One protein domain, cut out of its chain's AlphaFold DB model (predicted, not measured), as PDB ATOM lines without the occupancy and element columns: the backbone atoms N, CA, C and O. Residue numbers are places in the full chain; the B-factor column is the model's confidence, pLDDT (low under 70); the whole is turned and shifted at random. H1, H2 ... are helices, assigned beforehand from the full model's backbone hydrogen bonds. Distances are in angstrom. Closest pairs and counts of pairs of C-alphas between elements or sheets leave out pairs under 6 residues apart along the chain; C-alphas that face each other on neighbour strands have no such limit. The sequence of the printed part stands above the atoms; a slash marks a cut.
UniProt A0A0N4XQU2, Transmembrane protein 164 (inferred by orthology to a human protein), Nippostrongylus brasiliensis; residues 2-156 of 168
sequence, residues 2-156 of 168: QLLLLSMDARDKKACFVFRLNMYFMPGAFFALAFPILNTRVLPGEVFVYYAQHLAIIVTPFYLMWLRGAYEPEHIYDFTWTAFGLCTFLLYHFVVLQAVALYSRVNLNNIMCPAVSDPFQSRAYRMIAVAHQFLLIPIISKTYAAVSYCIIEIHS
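Overview. This is residues 2 to 156 of the 168 residues of the protein "Transmembrane protein 164 (inferred by orthology to a human protein)" of Nippostrongylus brasiliensis (UniProt A0A0N4XQU2). Three long helices, H4, H5 and H6, stand around the place where the shorter H2 and H3 join; H4 and H5 stay apart, and H6 bridges them, meeting the last part of H4 and the first part of H5. H1 folds back on H2 as a small helical hairpin, and the helices are mostly crossed. The printed part has 155 residues with six named helices, H1 to H6 in chain order, and no named strand: the class is all helix. It is compact, with a radius of gyration of the C-alphas of 16.7 A and spans of 47 by 38 by 28 A.

Arrangement. Start at H1, residues 2 to 7; it touches H2, residues 13 to 25, at a shallow tilt of 18 degrees, opposite ways, the closest C-alphas being those of Leu 5 and Ala 15, 6.3 A apart. H3, residues 27 to 34, touches H4, residues 46 to 67, closest at the C-alphas of Ala 29 and His 54, 5.2 A. Look next at H5, residues 80 to 104: its residues 81 to 89 touch H2, closest at Tyr 24 and Gly 85, C-alphas 5.6 A apart. H6, residues 125 to 155, touches H3 about perpendicular, at 85 degrees, closest at the C-alphas of Pro 27 and Ile 137, 5.9 A. Every O i to N i+4 pair is within hydrogen-bond range in H1 and H3; H2 has 8 of 9, H4 16 of 18, H5 19 of 21 and H6 26 of 27.

Along the chain. Find C-alpha 2 at (-38.778, 6.210, 75.218), where H1 begins. H4 runs 31.0 A with a kink of 29 degrees near residue 59, and H5 34.5 A. H6 runs 42.8 A, with a kink of 26 degrees near residue 135, to C-alpha 155 at (-59.960, 17.487, 74.351).

Size, cuts and confidence. The C-alphas farthest apart, of Arg 123 and Ser 156, are 49.8 A apart. The links H3 to H4, H4 to H5 and H5 to H6 are long; the printed part has no cut, and no printed residue is under 70 in pLDDT.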
ATOM      1  N   GLN A   2     -38.031   5.169  75.953       88.19
ATOM      2  CA  GLN A   2     -38.778   6.210  75.218       88.19
ATOM      3  C   GLN A   2     -38.418   6.355  73.745       88.19
ATOM      4  O   GLN A   2     -39.315   6.343  72.917       88.19
ATOM      5  N   LEU A   3     -37.126   6.425  73.406       89.25
ATOM      6  CA  LEU A   3     -36.711   6.501  71.999       89.25
ATOM      7  C   LEU A   3     -37.164   5.271  71.200       89.25
ATOM      8  O   LEU A   3     -37.561   5.405  70.051       89.25
ATOM      9  N   LEU A   4     -37.164   4.091  71.833       91.31
ATOM     10  CA  LEU A   4     -37.689   2.870  71.225       91.31
ATOM     11  C   LEU A   4     -39.194   3.007  70.964       91.31
ATOM     12  O   LEU A   4     -39.621   2.799  69.838       91.31
ATOM     13  N   LEU A   5     -39.977   3.422  71.963       90.94
ATOM     14  CA  LEU A   5     -41.420   3.624  71.812       90.94
ATOM     15  C   LEU A   5     -41.766   4.665  70.743       90.94
ATOM     16  O   LEU A   5     -42.644   4.419  69.932       90.94
ATOM     17  N   LEU A   6     -41.040   5.782  70.690       90.88
ATOM     18  CA  LEU A   6     -41.231   6.816  69.667       90.88
ATOM     19  C   LEU A   6     -40.885   6.336  68.249       90.88
ATOM     20  O   LEU A   6     -41.349   6.925  67.280       90.88
ATOM     21  N   SER A   7     -40.062   5.292  68.123       91.38
ATOM     22  CA  SER A   7     -39.701   4.694  66.832       91.38
ATOM     23  C   SER A   7     -40.626   3.553  66.396       91.38
ATOM     24  O   SER A   7     -40.548   3.116  65.249       91.38
ATOM     25  N   MET A   8     -41.463   3.036  67.299       90.62
ATOM     26  CA  MET A   8     -42.344   1.904  67.023       90.62
ATOM     27  C   MET A   8     -43.653   2.360  66.377       90.62
ATOM     28  O   MET A   8     -44.190   3.425  66.685       90.62
ATOM     29  N   ASP A   9     -44.192   1.519  65.494       87.50
ATOM     30  CA  ASP A   9     -45.508   1.749  64.905       87.50
ATOM     31  C   ASP A   9     -46.610   1.522  65.955       87.50
ATOM     32  O   ASP A   9     -46.585   0.547  66.713       87.50
ATOM     33  N   ALA A  10     -47.615   2.397  65.957       81.88
ATOM     34  CA  ALA A  10     -48.783   2.339  66.832       81.88
ATOM     35  C   ALA A  10     -49.670   1.103  66.585       81.88
ATOM     36  O   ALA A  10     -50.614   0.866  67.334       81.88
ATOM     37  N   ARG A  11     -49.393   0.311  65.542       81.94
ATOM     38  CA  ARG A  11     -50.095  -0.946  65.232       81.94
ATOM     39  C   ARG A  11     -49.392  -2.194  65.774       81.94
ATOM     40  O   ARG A  11     -49.977  -3.278  65.744       81.94
ATOM     41  N   ASP A  12     -48.155  -2.082  66.267       88.62
ATOM     42  CA  ASP A  12     -47.396  -3.237  66.753       88.62
ATOM     43  C   ASP A  12     -47.813  -3.631  68.183       88.62
ATOM     44  O   ASP A  12     -47.783  -2.835  69.123       88.62
ATOM     45  N   LYS A  13     -48.119  -4.915  68.389       85.88
ATOM     46  CA  LYS A  13     -48.411  -5.486  69.715       85.88
ATOM     47  C   LYS A  13     -47.223  -5.359  70.673       85.88
ATOM     48  O   LYS A  13     -47.418  -5.245  71.883       85.88
ATOM     49  N   LYS A  14     -45.990  -5.355  70.154       91.06
ATOM     50  CA  LYS A  14     -44.786  -5.140  70.971       91.06
ATOM     51  C   LYS A  14     -44.725  -3.719  71.522       91.06
ATOM     52  O   LYS A  14     -44.266  -3.545  72.648       91.06
ATOM     53  N   ALA A  15     -45.220  -2.731  70.775       92.31
ATOM     54  CA  ALA A  15     -45.291  -1.352  71.243       92.31
ATOM     55  C   ALA A  15     -46.193  -1.252  72.480       92.31
ATOM     56  O   ALA A  15     -45.789  -0.652  73.472       92.31
ATOM     57  N   CYS A  16     -47.334  -1.952  72.480       91.94
ATOM     58  CA  CYS A  16     -48.228  -2.028  73.640       91.94
ATOM     59  C   CYS A  16     -47.537  -2.618  74.874       91.94
ATOM     60  O   CYS A  16     -47.587  -2.041  75.962       91.94
ATOM     61  N   PHE A  17     -46.827  -3.735  74.700       92.69
ATOM     62  CA  PHE A  17     -46.082  -4.362  75.791       92.69
ATOM     63  C   PHE A  17     -45.033  -3.412  76.390       92.69
ATOM     64  O   PHE A  17     -44.990  -3.206  77.604       92.69
ATOM     65  N   VAL A  18     -44.195  -2.810  75.538       93.75
ATOM     66  CA  VAL A  18     -43.134  -1.890  75.979       93.75
ATOM     67  C   VAL A  18     -43.737  -0.631  76.603       93.75
ATOM     68  O   VAL A  18     -43.187  -0.109  77.569       93.75
ATOM     69  N   PHE A  19     -44.875  -0.159  76.094       94.81
ATOM     70  CA  PHE A  19     -45.567   1.017  76.603       94.81
ATOM     71  C   PHE A  19     -46.097   0.783  78.017       94.81
ATOM     72  O   PHE A  19     -45.800   1.566  78.920       94.81
ATOM     73  N   ARG A  20     -46.803  -0.330  78.241       93.69
ATOM     74  CA  ARG A  20     -47.295  -0.696  79.576       93.69
ATOM     75  C   ARG A  20     -46.150  -0.888  80.555       93.69
ATOM     76  O   ARG A  20     -46.206  -0.371  81.663       93.69
ATOM     77  N   LEU A  21     -45.062  -1.534  80.138       93.62
ATOM     78  CA  LEU A  21     -43.871  -1.633  80.979       93.62
ATOM     79  C   LEU A  21     -43.273  -0.249  81.293       93.62
ATOM     80  O   LEU A  21     -42.905   0.015  82.435       93.62
ATOM     81  N   ASN A  22     -43.225   0.659  80.312       94.19
ATOM     82  CA  ASN A  22     -42.732   2.025  80.493       94.19
ATOM     83  C   ASN A  22     -43.526   2.815  81.531       94.19
ATOM     84  O   ASN A  22     -42.920   3.554  82.308       94.19
ATOM     85  N   MET A  23     -44.843   2.619  81.592       94.56
ATOM     86  CA  MET A  23     -45.704   3.272  82.582       94.56
ATOM     87  C   MET A  23     -45.279   2.967  84.022       94.56
ATOM     88  O   MET A  23     -45.332   3.867  84.849       94.56
ATOM     89  N   TYR A  24     -44.766   1.765  84.309       94.62
ATOM     90  CA  TYR A  24     -44.316   1.371  85.656       94.62
ATOM     91  C   TYR A  24     -42.886   1.808  86.008       94.62
ATOM     92  O   TYR A  24     -42.516   1.805  87.180       94.62
ATOM     93  N   PHE A  25     -42.080   2.215  85.024       93.50
ATOM     94  CA  PHE A  25     -40.736   2.775  85.247       93.50
ATOM     95  C   PHE A  25     -40.739   4.308  85.309       93.50
ATOM     96  O   PHE A  25     -39.830   4.918  85.875       93.50
ATOM     97  N   MET A  26     -41.767   4.937  84.744       94.69
ATOM     98  CA  MET A  26     -41.941   6.383  84.700       94.69
ATOM     99  C   MET A  26     -42.054   7.069  86.085       94.69
ATOM    100  O   MET A  26     -41.492   8.160  86.208       94.69
ATOM    101  N   PRO A  27     -42.642   6.476  87.153       94.94
ATOM    102  CA  PRO A  27     -42.736   7.115  88.473       94.94
ATOM    103  C   PRO A  27     -41.400   7.593  89.053       94.94
ATOM    104  O   PRO A  27     -41.369   8.579  89.786       94.94
ATOM    105  N   GLY A  28     -40.283   6.958  88.680       92.12
ATOM    106  CA  GLY A  28     -38.946   7.427  89.050       92.12
ATOM    107  C   GLY A  28     -38.673   8.876  88.626       92.12
ATOM    108  O   GLY A  28     -38.006   9.609  89.351       92.12
ATOM    109  N   ALA A  29     -39.236   9.326  87.499       94.56
ATOM    110  CA  ALA A  29     -39.083  10.701  87.036       94.56
ATOM    111  C   ALA A  29     -39.888  11.713  87.852       94.56
ATOM    112  O   ALA A  29     -39.400  12.818  88.084       94.56
ATOM    113  N   PHE A  30     -41.067  11.333  88.351       94.94
ATOM    114  CA  PHE A  30     -41.810  12.166  89.298       94.94
ATOM    115  C   PHE A  30     -41.007  12.387  90.582       94.94
ATOM    116  O   PHE A  30     -40.893  13.522  91.044       94.94
ATOM    117  N   PHE A  31     -40.386  11.333  91.121       92.81
ATOM    118  CA  PHE A  31     -39.535  11.461  92.304       92.81
ATOM    119  C   PHE A  31     -38.288  12.299  92.050       92.81
ATOM    120  O   PHE A  31     -37.946  13.123  92.888       92.81
ATOM    121  N   ALA A  32     -37.643  12.143  90.895       92.94
ATOM    122  CA  ALA A  32     -36.484  12.948  90.532       92.94
ATOM    123  C   ALA A  32     -36.818  14.448  90.417       92.94
ATOM    124  O   ALA A  32     -36.021  15.291  90.815       92.94
ATOM    125  N   LEU A  33     -38.005  14.803  89.916       94.38
ATOM    126  CA  LEU A  33     -38.442  16.202  89.877       94.38
ATOM    127  C   LEU A  33     -38.840  16.735  91.261       94.38
ATOM    128  O   LEU A  33     -38.573  17.900  91.551       94.38
ATOM    129  N   ALA A  34     -39.456  15.905  92.108       93.19
ATOM    130  CA  ALA A  34     -39.855  16.288  93.464       93.19
ATOM    131  C   ALA A  34     -38.660  16.415  94.427       93.19
ATOM    132  O   ALA A  34     -38.621  17.328  95.249       93.19
ATOM    133  N   PHE A  35     -37.679  15.519  94.308       92.69
ATOM    134  CA  PHE A  35     -36.489  15.431  95.155       92.69
ATOM    135  C   PHE A  35     -35.228  15.403  94.277       92.69
ATOM    136  O   PHE A  35     -34.641  14.340  94.050       92.69
ATOM    137  N   PRO A  36     -34.811  16.562  93.737       92.50
ATOM    138  CA  PRO A  36     -33.742  16.609  92.754       92.50
ATOM    139  C   PRO A  36     -32.363  16.355  93.374       92.50
ATOM    140  O   PRO A  36     -31.960  16.997  94.346       92.50
ATOM    141  N   ILE A  37     -31.596  15.462  92.745       89.44
ATOM    142  CA  ILE A  37     -30.217  15.126  93.132       89.44
ATOM    143  C   ILE A  37     -29.256  15.849  92.182       89.44
ATOM    144  O   ILE A  37     -28.866  15.321  91.139       89.44
ATOM    145  N   LEU A  38     -28.898  17.086  92.534       91.50
ATOM    146  CA  LEU A  38     -28.033  17.949  91.713       91.50
ATOM    147  C   LEU A  38     -26.591  18.042  92.230       91.50
ATOM    148  O   LEU A  38     -25.720  18.543  91.529       91.50
ATOM    149  N   ASN A  39     -26.311  17.532  93.429       88.62
ATOM    150  CA  ASN A  39     -25.011  17.665  94.098       88.62
ATOM    151  C   ASN A  39     -23.850  16.955  93.376       88.62
ATOM    152  O   ASN A  39     -22.693  17.220  93.681       88.62
ATOM    153  N   THR A  40     -24.146  16.051  92.443       84.31
ATOM    154  CA  THR A  40     -23.154  15.340  91.621       84.31
ATOM    155  C   THR A  40     -23.079  15.858  90.182       84.31
ATOM    156  O   THR A  40     -22.318  15.315  89.387       84.31
ATOM    157  N   ARG A  41     -23.863  16.891  89.836       87.81
ATOM    158  CA  ARG A  41     -23.954  17.467  88.488       87.81
ATOM    159  C   ARG A  41     -23.085  18.719  88.392       87.81
ATOM    160  O   ARG A  41     -23.542  19.819  88.686       87.81
ATOM    161  N   VAL A  42     -21.813  18.532  88.049       90.38
ATOM    162  CA  VAL A  42     -20.788  19.589  88.061       90.38
ATOM    163  C   VAL A  42     -20.424  20.099  86.666       90.38
ATOM    164  O   VAL A  42     -19.861  21.187  86.554       90.38
ATOM    165  N   LEU A  43     -20.729  19.347  85.602       91.94
ATOM    166  CA  LEU A  43     -20.416  19.766  84.239       91.94
ATOM    167  C   LEU A  43     -21.467  20.759  83.710       91.94
ATOM    168  O   LEU A  43     -22.655  20.673  84.049       91.94
ATOM    169  N   PRO A  44     -21.055  21.701  82.841       92.19
ATOM    170  CA  PRO A  44     -21.979  22.655  82.242       92.19
ATOM    171  C   PRO A  44     -23.068  21.922  81.451       92.19
ATOM    172  O   PRO A  44     -22.787  21.057  80.626       92.19
ATOM    173  N   GLY A  45     -24.326  22.279  81.709       93.06
ATOM    174  CA  GLY A  45     -25.492  21.696  81.040       93.06
ATOM    175  C   GLY A  45     -26.067  20.441  81.701       93.06
ATOM    176  O   GLY A  45     -27.196  20.080  81.377       93.06
ATOM    177  N   GLU A  46     -25.395  19.812  82.671       93.31
ATOM    178  CA  GLU A  46     -25.918  18.592  83.311       93.31
ATOM    179  C   GLU A  46     -27.229  18.823  84.061       93.31
ATOM    180  O   GLU A  46     -28.128  17.987  84.004       93.31
ATOM    181  N   VAL A  47     -27.367  19.969  84.730       94.69
ATOM    182  CA  VAL A  47     -28.607  20.342  85.428       94.69
ATOM    183  C   VAL A  47     -29.747  20.554  84.430       94.69
ATOM    184  O   VAL A  47     -30.862  20.089  84.652       94.69
ATOM    185  N   PHE A  48     -29.470  21.202  83.296       95.44
ATOM    186  CA  PHE A  48     -30.467  21.381  82.242       95.44
ATOM    187  C   PHE A  48     -30.904  20.032  81.660       95.44
ATOM    188  O   PHE A  48     -32.099  19.744  81.612       95.44
ATOM    189  N   VAL A  49     -29.943  19.183  81.278       95.50
ATOM    190  CA  VAL A  49     -30.213  17.843  80.738       95.50
ATOM    191  C   VAL A  49     -30.978  16.995  81.751       95.50
ATOM    192  O   VAL A  49     -31.912  16.302  81.365       95.50
ATOM    193  N   TYR A  50     -30.650  17.098  83.041       94.88
ATOM    194  CA  TYR A  50     -31.379  16.425  84.111       94.88
ATOM    195  C   TYR A  50     -32.871  16.771  84.077       94.88
ATOM    196  O   TYR A  50     -33.700  15.869  83.977       94.88
ATOM    197  N   TYR A  51     -33.233  18.053  84.108       96.31
ATOM    198  CA  TYR A  51     -34.643  18.451  84.083       96.31
ATOM    199  C   TYR A  51     -35.319  18.128  82.749       96.31
ATOM    200  O   TYR A  51     -36.425  17.588  82.741       96.31
ATOM    201  N   ALA A  52     -34.645  18.398  81.628       96.12
ATOM    202  CA  ALA A  52     -35.174  18.125  80.295       96.12
ATOM    203  C   ALA A  52     -35.477  16.632  80.101       96.12
ATOM    204  O   ALA A  52     -36.539  16.277  79.592       96.12
ATOM    205  N   GLN A  53     -34.584  15.751  80.562       95.25
ATOM    206  CA  GLN A  53     -34.773  14.308  80.473       95.25
ATOM    207  C   GLN A  53     -35.950  13.838  81.332       95.25
ATOM    208  O   GLN A  53     -36.780  13.073  80.849       95.25
ATOM    209  N   HIS A  54     -36.058  14.287  82.585       95.94
ATOM    210  CA  HIS A  54     -37.170  13.875  83.447       95.94
ATOM    211  C   HIS A  54     -38.520  14.390  82.940       95.94
ATOM    212  O   HIS A  54     -39.503  13.650  82.968       95.94
ATOM    213  N   LEU A  55     -38.558  15.602  82.385       96.50
ATOM    214  CA  LEU A  55     -39.754  16.121  81.731       96.50
ATOM    215  C   LEU A  55     -40.115  15.301  80.486       96.50
ATOM    216  O   LEU A  55     -41.270  14.913  80.329       96.50
ATOM    217  N   ALA A  56     -39.137  14.971  79.638       95.38
ATOM    218  CA  ALA A  56     -39.358  14.118  78.471       95.38
ATOM    219  C   ALA A  56     -39.897  12.735  78.869       95.38
ATOM    220  O   ALA A  56     -40.769  12.198  78.180       95.38
ATOM    221  N   ILE A  57     -39.440  12.190  80.005       95.88
ATOM    222  CA  ILE A  57     -39.921  10.907  80.521       95.88
ATOM    223  C   ILE A  57     -41.412  10.941  80.858       95.88
ATOM    224  O   ILE A  57     -42.104   9.953  80.615       95.88
ATOM    225  N   ILE A  58     -41.898  12.068  81.372       95.81
ATOM    226  CA  ILE A  58     -43.305  12.263  81.723       95.81
ATOM    227  C   ILE A  58     -44.124  12.614  80.476       95.81
ATOM    228  O   ILE A  58     -45.162  12.017  80.240       95.81
ATOM    229  N   VAL A  59     -43.656  13.518  79.615       94.88
ATOM    230  CA  VAL A  59     -44.429  13.987  78.448       94.88
ATOM    231  C   VAL A  59     -44.603  12.901  77.381       94.88
ATOM    232  O   VAL A  59     -45.666  12.799  76.769       94.88
ATOM    233  N   THR A  60     -43.589  12.061  77.157       94.69
ATOM    234  CA  THR A  60     -43.628  11.029  76.105       94.69
ATOM    235  C   THR A  60     -44.823  10.071  76.230       94.69
ATOM    236  O   THR A  60     -45.556   9.934  75.252       94.69
ATOM    237  N   PRO A  61     -45.079   9.404  77.375       93.88
ATOM    238  CA  PRO A  61     -46.228   8.510  77.489       93.88
ATOM    239  C   PRO A  61     -47.567   9.235  77.322       93.88
ATOM    240  O   PRO A  61     -48.470   8.648  76.737       93.88
ATOM    241  N   PHE A  62     -47.693  10.502  77.742       94.94
ATOM    242  CA  PHE A  62     -48.904  11.292  77.468       94.94
ATOM    243  C   PHE A  62     -49.130  11.471  75.963       94.94
ATOM    244  O   PHE A  62     -50.220  11.213  75.458       94.94
ATOM    245  N   TYR A  63     -48.083  11.867  75.236       93.25
ATOM    246  CA  TYR A  63     -48.146  12.026  73.784       93.25
ATOM    247  C   TYR A  63     -48.485  10.711  73.067       93.25
ATOM    248  O   TYR A  63     -49.300  10.695  72.151       93.25
ATOM    249  N   LEU A  64     -47.910   9.590  73.507       93.12
ATOM    250  CA  LEU A  64     -48.216   8.280  72.932       93.12
ATOM    251  C   LEU A  64     -49.675   7.869  73.184       93.12
ATOM    252  O   LEU A  64     -50.336   7.413  72.258       93.12
ATOM    253  N   MET A  65     -50.210   8.106  74.387       93.31
ATOM    254  CA  MET A  65     -51.636   7.884  74.676       93.31
ATOM    255  C   MET A  65     -52.543   8.763  73.808       93.31
ATOM    256  O   MET A  65     -53.602   8.315  73.373       93.31
ATOM    257  N   TRP A  66     -52.119   9.996  73.513       91.50
ATOM    258  CA  TRP A  66     -52.843  10.896  72.614       91.50
ATOM    259  C   TRP A  66     -52.953  10.337  71.185       91.50
ATOM    260  O   TRP A  66     -53.993  10.495  70.548       91.50
ATOM    261  N   LEU A  67     -51.915   9.651  70.688       89.06
ATOM    262  CA  LEU A  67     -51.927   9.007  69.366       89.06
ATOM    263  C   LEU A  67     -52.878   7.797  69.278       89.06
ATOM    264  O   LEU A  67     -53.258   7.424  68.168       89.06
ATOM    265  N   ARG A  68     -53.291   7.221  70.418       85.44
ATOM    266  CA  ARG A  68     -54.115   6.000  70.525       85.44
ATOM    267  C   ARG A  68     -53.467   4.771  69.848       85.44
ATOM    268  O   ARG A  68     -52.280   4.771  69.517       85.44
ATOM    269  N   GLY A  69     -54.219   3.677  69.707       86.81
ATOM    270  CA  GLY A  69     -53.748   2.416  69.120       86.81
ATOM    271  C   GLY A  69     -53.060   1.516  70.146       86.81
ATOM    272  O   GLY A  69     -53.617   1.234  71.200       86.81
ATOM    273  N   ALA A  70     -51.836   1.061  69.868       88.25
ATOM    274  CA  ALA A  70     -51.083   0.190  70.775       88.25
ATOM    275  C   ALA A  70     -50.714   0.858  72.116       88.25
ATOM    276  O   ALA A  70     -50.365   0.163  73.068       88.25
ATOM    277  N   TYR A  71     -50.794   2.187  72.213       90.19
ATOM    278  CA  TYR A  71     -50.409   2.973  73.390       90.19
ATOM    279  C   TYR A  71     -51.539   3.145  74.414       90.19
ATOM    280  O   TYR A  71     -51.699   4.207  75.013       90.19
ATOM    281  N   GLU A  72     -52.324   2.091  74.623       89.56
ATOM    282  CA  GLU A  72     -53.337   2.050  75.672       89.56
ATOM    283  C   GLU A  72     -52.757   1.470  76.970       89.56
ATOM    284  O   GLU A  72     -52.285   0.316  76.988       89.56
ATOM    285  N   PRO A  73     -52.791   2.225  78.086       89.12
ATOM    286  CA  PRO A  73     -52.483   1.656  79.390       89.12
ATOM    287  C   PRO A  73     -53.489   0.562  79.755       89.12
ATOM    288  O   PRO A  73     -54.571   0.435  79.179       89.12
ATOM    289  N   GLU A  74     -53.101  -0.272  80.709       90.31
ATOM    290  CA  GLU A  74     -53.952  -1.330  81.230       90.31
ATOM    291  C   GLU A  74     -55.230  -0.793  81.886       90.31
ATOM    292  O   GLU A  74     -55.323   0.361  82.313       90.31
ATOM    293  N   HIS A  75     -56.220  -1.673  82.012       87.31
ATOM    294  CA  HIS A  75     -57.472  -1.333  82.662       87.31
ATOM    295  C   HIS A  75     -57.261  -1.009  84.151       87.31
ATOM    296  O   HIS A  75     -56.429  -1.617  84.828       87.31
ATOM    297  N   ILE A  76     -58.059  -0.087  84.699       84.44
ATOM    298  CA  ILE A  76     -57.882   0.406  86.077       84.44
ATOM    299  C   ILE A  76     -57.968  -0.741  87.099       84.44
ATOM    300  O   ILE A  76     -57.166  -0.781  88.033       84.44
ATOM    301  N   TYR A  77     -58.864  -1.704  86.875       85.62
ATOM    302  CA  TYR A  77     -59.065  -2.870  87.747       85.62
ATOM    303  C   TYR A  77     -58.150  -4.064  87.436       85.62
ATOM    304  O   TYR A  77     -58.169  -5.045  88.175       85.62
ATOM    305  N   ASP A  78     -57.354  -4.002  86.365       89.44
ATOM    306  CA  ASP A  78     -56.355  -5.030  86.084       89.44
ATOM    307  C   ASP A  78     -55.088  -4.745  86.907       89.44
ATOM    308  O   ASP A  78     -54.431  -3.707  86.761       89.44
ATOM    309  N   PHE A  79     -54.764  -5.666  87.814       91.19
ATOM    310  CA  PHE A  79     -53.572  -5.609  88.660       91.19
ATOM    311  C   PHE A  79     -52.483  -6.593  88.221       91.19
ATOM    312  O   PHE A  79     -51.392  -6.580  88.792       91.19
ATOM    313  N   THR A  80     -52.719  -7.412  87.192       93.56
ATOM    314  CA  THR A  80     -51.710  -8.343  86.673       93.56
ATOM    315  C   THR A  80     -50.515  -7.576  86.113       93.56
ATOM    316  O   THR A  80     -49.370  -7.889  86.441       93.56
ATOM    317  N   TRP A  81     -50.774  -6.508  85.354       92.69
ATOM    318  CA  TRP A  81     -49.733  -5.599  84.864       92.69
ATOM    319  C   TRP A  81     -49.021  -4.850  85.987       92.69
ATOM    320  O   TRP A  81     -47.806  -4.681  85.927       92.69
ATOM    321  N   THR A  82     -49.749  -4.478  87.041       93.62
ATOM    322  CA  THR A  82     -49.165  -3.843  88.227       93.62
ATOM    323  C   THR A  82     -48.175  -4.763  88.924       93.62
ATOM    324  O   THR A  82     -47.040  -4.364  89.175       93.62
ATOM    325  N   ALA A  83     -48.572  -6.008  89.187       94.31
ATOM    326  CA  ALA A  83     -47.699  -7.000  89.800       94.31
ATOM    327  C   ALA A  83     -46.477  -7.294  88.913       94.31
ATOM    328  O   ALA A  83     -45.344  -7.274  89.391       94.31
ATOM    329  N   PHE A  84     -46.686  -7.503  87.610       95.12
ATOM    330  CA  PHE A  84     -45.607  -7.773  86.659       95.12
ATOM    331  C   PHE A  84     -44.603  -6.614  86.540       95.12
ATOM    332  O   PHE A  84     -43.387  -6.829  86.609       95.12
ATOM    333  N   GLY A  85     -45.101  -5.385  86.389       93.75
ATOM    334  CA  GLY A  85     -44.284  -4.177  86.299       93.75
ATOM    335  C   GLY A  85     -43.474  -3.951  87.571       93.75
ATOM    336  O   GLY A  85     -42.274  -3.695  87.492       93.75
ATOM    337  N   LEU A  86     -44.088  -4.151  88.739       93.81
ATOM    338  CA  LEU A  86     -43.413  -4.023  90.025       93.81
ATOM    339  C   LEU A  86     -42.331  -5.090  90.229       93.81
ATOM    340  O   LEU A  86     -41.221  -4.763  90.643       93.81
ATOM    341  N   CYS A  87     -42.605  -6.348  89.878       94.94
ATOM    342  CA  CYS A  87     -41.600  -7.411  89.910       94.94
ATOM    343  C   CYS A  87     -40.414  -7.092  88.993       94.94
ATOM    344  O   CYS A  87     -39.261  -7.258  89.389       94.94
ATOM    345  N   THR A  88     -40.680  -6.589  87.788       94.38
ATOM    346  CA  THR A  88     -39.629  -6.224  86.829       94.38
ATOM    347  C   THR A  88     -38.820  -5.019  87.315       94.38
ATOM    348  O   THR A  88     -37.594  -5.018  87.207       94.38
ATOM    349  N   PHE A  89     -39.478  -4.020  87.905       93.38
ATOM    350  CA  PHE A  89     -38.832  -2.870  88.532       93.38
ATOM    351  C   PHE A  89     -37.902  -3.299  89.677       93.38
ATOM    352  O   PHE A  89     -36.731  -2.914  89.707       93.38
ATOM    353  N   LEU A  90     -38.387  -4.163  90.576       92.88
ATOM    354  CA  LEU A  90     -37.594  -4.705  91.680       92.88
ATOM    355  C   LEU A  90     -36.394  -5.508  91.166       92.88
ATOM    356  O   LEU A  90     -35.276  -5.285  91.625       92.88
ATOM    357  N   LEU A  91     -36.588  -6.391  90.181       94.06
ATOM    358  CA  LEU A  91     -35.492  -7.146  89.569       94.06
ATOM    359  C   LEU A  91     -34.442  -6.216  88.950       94.06
ATOM    360  O   LEU A  91     -33.246  -6.398  89.175       94.06
ATOM    361  N   TYR A  92     -34.867  -5.185  88.221       93.31
ATOM    362  CA  TYR A  92     -33.951  -4.210  87.640       93.31
ATOM    363  C   TYR A  92     -33.129  -3.476  88.712       93.31
ATOM    364  O   TYR A  92     -31.913  -3.333  88.572       93.31
ATOM    365  N   HIS A  93     -33.752  -3.050  89.812       92.62
ATOM    366  CA  HIS A  93     -33.058  -2.333  90.881       92.62
ATOM    367  C   HIS A  93     -32.141  -3.213  91.734       92.62
ATOM    368  O   HIS A  93     -31.017  -2.796  92.030       92.62
ATOM    369  N   PHE A  94     -32.583  -4.414  92.106       92.06
ATOM    370  CA  PHE A  94     -31.843  -5.303  93.005       92.06
ATOM    371  C   PHE A  94     -30.831  -6.205  92.308       92.06
ATOM    372  O   PHE A  94     -29.889  -6.652  92.958       92.06
ATOM    373  N   VAL A  95     -30.993  -6.468  91.011       93.94
ATOM    374  CA  VAL A  95     -30.033  -7.264  90.240       93.94
ATOM    375  C   VAL A  95     -29.137  -6.338  89.433       93.94
ATOM    376  O   VAL A  95     -27.945  -6.241  89.711       93.94
ATOM    377  N   VAL A  96     -29.702  -5.615  88.463       94.06
ATOM    378  CA  VAL A  96     -28.907  -4.855  87.487       94.06
ATOM    379  C   VAL A  96     -28.271  -3.629  88.132       94.06
ATOM    380  O   VAL A  96     -27.046  -3.516  88.166       94.06
ATOM    381  N   LEU A  97     -29.079  -2.714  88.677       92.69
ATOM    382  CA  LEU A  97     -28.529  -1.481  89.238       92.69
ATOM    383  C   LEU A  97     -27.696  -1.737  90.488       92.69
ATOM    384  O   LEU A  97     -26.665  -1.096  90.658       92.69
ATOM    385  N   GLN A  98     -28.104  -2.673  91.347       93.69
ATOM    386  CA  GLN A  98     -27.332  -3.018  92.536       93.69
ATOM    387  C   GLN A  98     -25.968  -3.621  92.169       93.69
ATOM    388  O   GLN A  98     -24.971  -3.256  92.788       93.69
ATOM    389  N   ALA A  99     -25.889  -4.490  91.155       93.75
ATOM    390  CA  ALA A  99     -24.608  -5.021  90.689       93.75
ATOM    391  C   ALA A  99     -23.695  -3.902  90.163       93.75
ATOM    392  O   ALA A  99     -22.533  -3.811  90.561       93.75
ATOM    393  N   VAL A 100     -24.232  -3.000  89.332       94.69
ATOM    394  CA  VAL A 100     -23.482  -1.844  88.814       94.69
ATOM    395  C   VAL A 100     -23.068  -0.896  89.941       94.69
ATOM    396  O   VAL A 100     -21.944  -0.398  89.929       94.69
ATOM    397  N   ALA A 101     -23.922  -0.669  90.938       92.56
ATOM    398  CA  ALA A 101     -23.621   0.178  92.090       92.56
ATOM    399  C   ALA A 101     -22.482  -0.395  92.946       92.56
ATOM    400  O   ALA A 101     -21.587   0.337  93.368       92.56
ATOM    401  N   LEU A 102     -22.471  -1.714  93.162       93.12
ATOM    402  CA  LEU A 102     -21.387  -2.394  93.876       93.12
ATOM    403  C   LEU A 102     -20.069  -2.338  93.096       93.12
ATOM    404  O   LEU A 102     -19.021  -2.105  93.698       93.12
ATOM    405  N   TYR A 103     -20.129  -2.507  91.773       95.62
ATOM    406  CA  TYR A 103     -18.957  -2.445  90.899       95.62
ATOM    407  C   TYR A 103     -18.369  -1.029  90.805       95.62
ATOM    408  O   TYR A 103     -17.183  -0.827  91.049       95.62
ATOM    409  N   SER A 104     -19.206  -0.038  90.497       93.50
ATOM    410  CA  SER A 104     -18.798   1.360  90.286       93.50
ATOM    411  C   SER A 104     -18.588   2.153  91.576       93.50
ATOM    412  O   SER A 104     -18.056   3.257  91.526       93.50
ATOM    413  N   ARG A 105     -19.025   1.618  92.727       90.31
ATOM    414  CA  ARG A 105     -19.093   2.321  94.023       90.31
ATOM    415  C   ARG A 105     -20.000   3.561  94.014       90.31
ATOM    416  O   ARG A 105     -19.935   4.368  94.937       90.31
ATOM    417  N   VAL A 106     -20.871   3.696  93.015       88.75
ATOM    418  CA  VAL A 106     -21.853   4.782  92.917       88.75
ATOM    419  C   VAL A 106     -23.214   4.275  93.380       88.75
ATOM    420  O   VAL A 106     -23.682   3.238  92.919       88.75
ATOM    421  N   ASN A 107     -23.885   5.016  94.265       88.88
ATOM    422  CA  ASN A 107     -25.225   4.687  94.768       88.88
ATOM    423  C   ASN A 107     -26.319   4.966  93.716       88.88
ATOM    424  O   ASN A 107     -27.202   5.785  93.924       88.88
ATOM    425  N   LEU A 108     -26.241   4.317  92.552       86.25
ATOM    426  CA  LEU A 108     -27.086   4.627  91.395       86.25
ATOM    427  C   LEU A 108     -28.569   4.290  91.614       86.25
ATOM    428  O   LEU A 108     -29.437   4.940  91.043       86.25
ATOM    429  N   ASN A 109     -28.864   3.269  92.419       84.69
ATOM    430  CA  ASN A 109     -30.237   2.858  92.720       84.69
ATOM    431  C   ASN A 109     -30.821   3.527  93.967       84.69
ATOM    432  O   ASN A 109     -31.983   3.287  94.273       84.69
ATOM    433  N   ASN A 110     -30.028   4.307  94.708       87.44
ATOM    434  CA  ASN A 110     -30.410   4.880  95.997       87.44
ATOM    435  C   ASN A 110     -30.975   3.857  97.006       87.44
ATOM    436  O   ASN A 110     -31.656   4.236  97.947       87.44
ATOM    437  N   ILE A 111     -30.706   2.553  96.865       85.88
ATOM    438  CA  ILE A 111     -31.174   1.532  97.823       85.88
ATOM    439  C   ILE A 111     -30.132   1.299  98.921       85.88
ATOM    440  O   ILE A 111     -30.476   0.933 100.046       85.88
ATOM    441  N   MET A 112     -28.844   1.512  98.637       84.25
ATOM    442  CA  MET A 112     -27.787   1.239  99.615       84.25
ATOM    443  C   MET A 112     -27.775   2.250 100.759       84.25
ATOM    444  O   MET A 112     -27.659   1.840 101.920       84.25
ATOM    445  N   CYS A 113     -27.911   3.530 100.414       86.75
ATOM    446  CA  CYS A 113     -28.033   4.663 101.322       86.75
ATOM    447  C   CYS A 113     -29.000   5.715 100.741       86.75
ATOM    448  O   CYS A 113     -29.214   5.724  99.524       86.75
ATOM    449  N   PRO A 114     -29.585   6.571 101.596       89.00
ATOM    450  CA  PRO A 114     -30.424   7.679 101.150       89.00
ATOM    451  C   PRO A 114     -29.634   8.677 100.307       89.00
ATOM    452  O   PRO A 114     -28.451   8.930 100.560       89.00
ATOM    453  N   ALA A 115     -30.304   9.274  99.328       87.81
ATOM    454  CA  ALA A 115     -29.821  10.469  98.666       87.81
ATOM    455  C   ALA A 115     -29.872  11.676  99.617       87.81
ATOM    456  O   ALA A 115     -30.589  11.695 100.618       87.81
ATOM    457  N   VAL A 116     -29.111  12.723  99.290       87.50
ATOM    458  CA  VAL A 116     -29.052  13.956 100.097       87.50
ATOM    459  C   VAL A 116     -30.421  14.642 100.182       87.50
ATOM    460  O   VAL A 116     -30.735  15.266 101.189       87.50
ATOM    461  N   SER A 117     -31.239  14.500  99.139       87.56
ATOM    462  CA  SER A 117     -32.589  15.053  99.042       87.56
ATOM    463  C   SER A 117     -33.671  14.183  99.691       87.56
ATOM    464  O   SER A 117     -34.830  14.596  99.707       87.56
ATOM    465  N   ASP A 118     -33.336  12.991 100.198       87.56
ATOM    466  CA  ASP A 118     -34.344  12.068 100.717       87.56
ATOM    467  C   ASP A 118     -34.864  12.505 102.097       87.56
ATOM    468  O   ASP A 118     -34.076  12.844 102.985       87.56
ATOM    469  N   PRO A 119     -36.183  12.413 102.342       85.81
ATOM    470  CA  PRO A 119     -36.794  12.832 103.605       85.81
ATOM    471  C   PRO A 119     -36.529  11.870 104.775       85.81
ATOM    472  O   PRO A 119     -36.827  12.199 105.923       85.81
ATOM    473  N   PHE A 120     -35.987  10.674 104.515       85.56
ATOM    474  CA  PHE A 120     -35.766   9.644 105.530       85.56
ATOM    475  C   PHE A 120     -34.323   9.138 105.507       85.56
ATOM    476  O   PHE A 120     -33.862   8.611 104.502       85.56
ATOM    477  N   GLN A 121     -33.636   9.210 106.650       86.38
ATOM    478  CA  GLN A 121     -32.260   8.711 106.814       86.38
ATOM    479  C   GLN A 121     -32.113   7.747 108.006       86.38
ATOM    480  O   GLN A 121     -31.065   7.644 108.639       86.38
ATOM    481  N   SER A 122     -33.192   7.041 108.355       87.56
ATOM    482  CA  SER A 122     -33.211   6.137 109.510       87.56
ATOM    483  C   SER A 122     -32.442   4.831 109.252       87.56
ATOM    484  O   SER A 122     -32.176   4.448 108.114       87.56
ATOM    485  N   ARG A 123     -32.144   4.067 110.315       88.19
ATOM    486  CA  ARG A 123     -31.537   2.721 110.192       88.19
ATOM    487  C   ARG A 123     -32.395   1.747 109.376       88.19
ATOM    488  O   ARG A 123     -31.864   0.818 108.777       88.19
ATOM    489  N   ALA A 124     -33.708   1.973 109.334       89.75
ATOM    490  CA  ALA A 124     -34.659   1.186 108.555       89.75
ATOM    491  C   ALA A 124     -34.845   1.716 107.119       89.75
ATOM    492  O   ALA A 124     -35.782   1.293 106.442       89.75
ATOM    493  N   TYR A 125     -33.967   2.611 106.640       91.00
ATOM    494  CA  TYR A 125     -34.069   3.274 105.337       91.00
ATOM    495  C   TYR A 125     -34.431   2.316 104.202       91.00
ATOM    496  O   TYR A 125     -35.376   2.579 103.476       91.00
ATOM    497  N   ARG A 126     -33.754   1.169 104.086       90.81
ATOM    498  CA  ARG A 126     -34.000   0.215 102.989       90.81
ATOM    499  C   ARG A 126     -35.415  -0.349 102.997       90.81
ATOM    500  O   ARG A 126     -36.028  -0.478 101.945       90.81
ATOM    501  N   MET A 127     -35.942  -0.655 104.182       91.56
ATOM    502  CA  MET A 127     -37.310  -1.152 104.322       91.56
ATOM    503  C   MET A 127     -38.315  -0.067 103.948       91.56
ATOM    504  O   MET A 127     -39.268  -0.343 103.231       91.56
ATOM    505  N   ILE A 128     -38.064   1.174 104.370       91.62
ATOM    506  CA  ILE A 128     -38.889   2.332 104.005       91.62
ATOM    507  C   ILE A 128     -38.793   2.607 102.496       91.62
ATOM    508  O   ILE A 128     -39.803   2.899 101.862       91.62
ATOM    509  N   ALA A 129     -37.601   2.472 101.908       90.19
ATOM    510  CA  ALA A 129     -37.340   2.661 100.487       90.19
ATOM    511  C   ALA A 129     -38.171   1.683  99.644       90.19
ATOM    512  O   ALA A 129     -38.937   2.089  98.777       90.19
ATOM    513  N   VAL A 130     -38.098   0.393  99.969       91.88
ATOM    514  CA  VAL A 130     -38.867  -0.641  99.267       91.88
ATOM    515  C   VAL A 130     -40.367  -0.497  99.531       91.88
ATOM    516  O   VAL A 130     -41.156  -0.600  98.597       91.88
ATOM    517  N   ALA A 131     -40.776  -0.220 100.774       92.56
ATOM    518  CA  ALA A 131     -42.189  -0.102 101.133       92.56
ATOM    519  C   ALA A 131     -42.875   1.082 100.436       92.56
ATOM    520  O   ALA A 131     -43.967   0.917  99.891       92.56
ATOM    521  N   HIS A 132     -42.244   2.262 100.404       91.06
ATOM    522  CA  HIS A 132     -42.841   3.400  99.708       91.06
ATOM    523  C   HIS A 132     -42.842   3.192  98.192       91.06
ATOM    524  O   HIS A 132     -43.819   3.561  97.554       91.06
ATOM    525  N   GLN A 133     -41.804   2.577  97.605       91.62
ATOM    526  CA  GLN A 133     -41.786   2.271  96.168       91.62
ATOM    527  C   GLN A 133     -42.888   1.275  95.800       91.62
ATOM    528  O   GLN A 133     -43.607   1.494  94.828       91.62
ATOM    529  N   PHE A 134     -43.077   0.234  96.614       93.56
ATOM    530  CA  PHE A 134     -44.147  -0.750  96.444       93.56
ATOM    531  C   PHE A 134     -45.535  -0.098  96.408       93.56
ATOM    532  O   PHE A 134     -46.385  -0.503  95.620       93.56
ATOM    533  N   LEU A 135     -45.755   0.932  97.228       94.31
ATOM    534  CA  LEU A 135     -47.032   1.634  97.312       94.31
ATOM    535  C   LEU A 135     -47.182   2.729  96.245       94.31
ATOM    536  O   LEU A 135     -48.211   2.816  95.578       94.31
ATOM    537  N   LEU A 136     -46.163   3.568  96.060       94.44
ATOM    538  CA  LEU A 136     -46.264   4.754  95.215       94.44
ATOM    539  C   LEU A 136     -46.123   4.452  93.723       94.44
ATOM    540  O   LEU A 136     -46.733   5.164  92.931       94.44
ATOM    541  N   ILE A 137     -45.389   3.411  93.311       94.88
ATOM    542  CA  ILE A 137     -45.273   3.062  91.884       94.88
ATOM    543  C   ILE A 137     -46.650   2.738  91.280       94.88
ATOM    544  O   ILE A 137     -47.011   3.380  90.289       94.88
ATOM    545  N   PRO A 138     -47.467   1.830  91.858       94.56
ATOM    546  CA  PRO A 138     -48.824   1.583  91.373       94.56
ATOM    547  C   PRO A 138     -49.715   2.824  91.413       94.56
ATOM    548  O   PRO A 138     -50.428   3.089  90.446       94.56
ATOM    549  N   ILE A 139     -49.663   3.593  92.508       95.25
ATOM    550  CA  ILE A 139     -50.506   4.781  92.686       95.25
ATOM    551  C   ILE A 139     -50.192   5.816  91.610       95.25
ATOM    552  O   ILE A 139     -51.100   6.248  90.907       95.25
ATOM    553  N   ILE A 140     -48.921   6.184  91.433       96.06
ATOM    554  CA  ILE A 140     -48.509   7.183  90.441       96.06
ATOM    555  C   ILE A 140     -48.822   6.683  89.029       96.06
ATOM    556  O   ILE A 140     -49.398   7.427  88.245       96.06
ATOM    557  N   SER A 141     -48.527   5.420  88.710       95.06
ATOM    558  CA  SER A 141     -48.760   4.881  87.361       95.06
ATOM    559  C   SER A 141     -50.250   4.876  86.993       95.06
ATOM    560  O   SER A 141     -50.623   5.360  85.924       95.06
ATOM    561  N   LYS A 142     -51.120   4.393  87.894       94.69
ATOM    562  CA  LYS A 142     -52.571   4.335  87.646       94.69
ATOM    563  C   LYS A 142     -53.226   5.715  87.671       94.69
ATOM    564  O   LYS A 142     -54.066   5.992  86.819       94.69
ATOM    565  N   THR A 143     -52.842   6.592  88.602       94.94
ATOM    566  CA  THR A 143     -53.363   7.973  88.633       94.94
ATOM    567  C   THR A 143     -52.944   8.745  87.390       94.94
ATOM    568  O   THR A 143     -53.778   9.405  86.778       94.94
ATOM    569  N   TYR A 144     -51.693   8.597  86.954       95.81
ATOM    570  CA  TYR A 144     -51.200   9.205  85.728       95.81
ATOM    571  C   TYR A 144     -51.968   8.719  84.492       95.81
ATOM    572  O   TYR A 144     -52.389   9.540  83.677       95.81
ATOM    573  N   ALA A 145     -52.200   7.407  84.365       94.75
ATOM    574  CA  ALA A 145     -52.994   6.844  83.273       94.75
ATOM    575  C   ALA A 145     -54.431   7.396  83.265       94.75
ATOM    576  O   ALA A 145     -54.911   7.844  82.226       94.75
ATOM    577  N   ALA A 146     -55.092   7.422  84.427       93.50
ATOM    578  CA  ALA A 146     -56.464   7.908  84.561       93.50
ATOM    579  C   ALA A 146     -56.595   9.403  84.229       93.50
ATOM    580  O   ALA A 146     -57.475   9.796  83.466       93.50
ATOM    581  N   VAL A 147     -55.693  10.238  84.757       94.25
ATOM    582  CA  VAL A 147     -55.667  11.680  84.467       94.25
ATOM    583  C   VAL A 147     -55.381  11.924  82.986       94.25
ATOM    584  O   VAL A 147     -56.070  12.726  82.361       94.25
ATOM    585  N   SER A 148     -54.415  11.205  82.408       93.81
ATOM    586  CA  SER A 148     -54.073  11.333  80.988       93.81
ATOM    587  C   SER A 148     -55.265  10.989  80.096       93.81
ATOM    588  O   SER A 148     -55.585  11.763  79.199       93.81
ATOM    589  N   TYR A 149     -55.971   9.887  80.374       91.00
ATOM    590  CA  TYR A 149     -57.188   9.538  79.641       91.00
ATOM    591  C   TYR A 149     -58.287  10.584  79.786       91.00
ATOM    592  O   TYR A 149     -58.855  10.991  78.780       91.00
ATOM    593  N   CYS A 150     -58.541  11.074  81.002       91.56
ATOM    594  CA  CYS A 150     -59.550  12.105  81.234       91.56
ATOM    595  C   CYS A 150     -59.257  13.377  80.418       91.56
ATOM    596  O   CYS A 150     -60.140  13.903  79.746       91.56
ATOM    597  N   ILE A 151     -58.001  13.834  80.403       93.19
ATOM    598  CA  ILE A 151     -57.579  14.995  79.604       93.19
ATOM    599  C   ILE A 151     -57.770  14.728  78.103       93.19
ATOM    600  O   ILE A 151     -58.291  15.583  77.385       93.19
ATOM    601  N   ILE A 152     -57.369  13.547  77.622       91.75
ATOM    602  CA  ILE A 152     -57.509  13.163  76.211       91.75
ATOM    603  C   ILE A 152     -58.986  13.111  75.800       91.75
ATOM    604  O   ILE A 152     -59.332  13.608  74.731       91.75
ATOM    605  N   GLU A 153     -59.864  12.551  76.632       88.69
ATOM    606  CA  GLU A 153     -61.304  12.483  76.364       88.69
ATOM    607  C   GLU A 153     -61.961  13.866  76.338       88.69
ATOM    608  O   GLU A 153     -62.773  14.137  75.453       88.69
ATOM    609  N   ILE A 154     -61.570  14.766  77.249       90.44
ATOM    610  CA  ILE A 154     -62.064  16.150  77.278       90.44
ATOM    611  C   ILE A 154     -61.690  16.893  75.989       90.44
ATOM    612  O   ILE A 154     -62.521  17.604  75.422       90.44
ATOM    613  N   HIS A 155     -60.449  16.747  75.517       87.06
ATOM    614  CA  HIS A 155     -59.960  17.487  74.351       87.06
ATOM    615  C   HIS A 155     -60.243  16.807  73.003       87.06
ATOM    616  O   HIS A 155     -60.267  17.487  71.978       87.06
ATOM    617  N   SER A 156     -60.470  15.494  72.981       76.62
ATOM    618  CA  SER A 156     -60.783  14.725  71.773       76.62
ATOM    619  C   SER A 156     -62.003  13.813  71.991       76.62
ATOM    620  O   SER A 156     -61.881  12.584  71.992       76.62
TER     621      SER A 156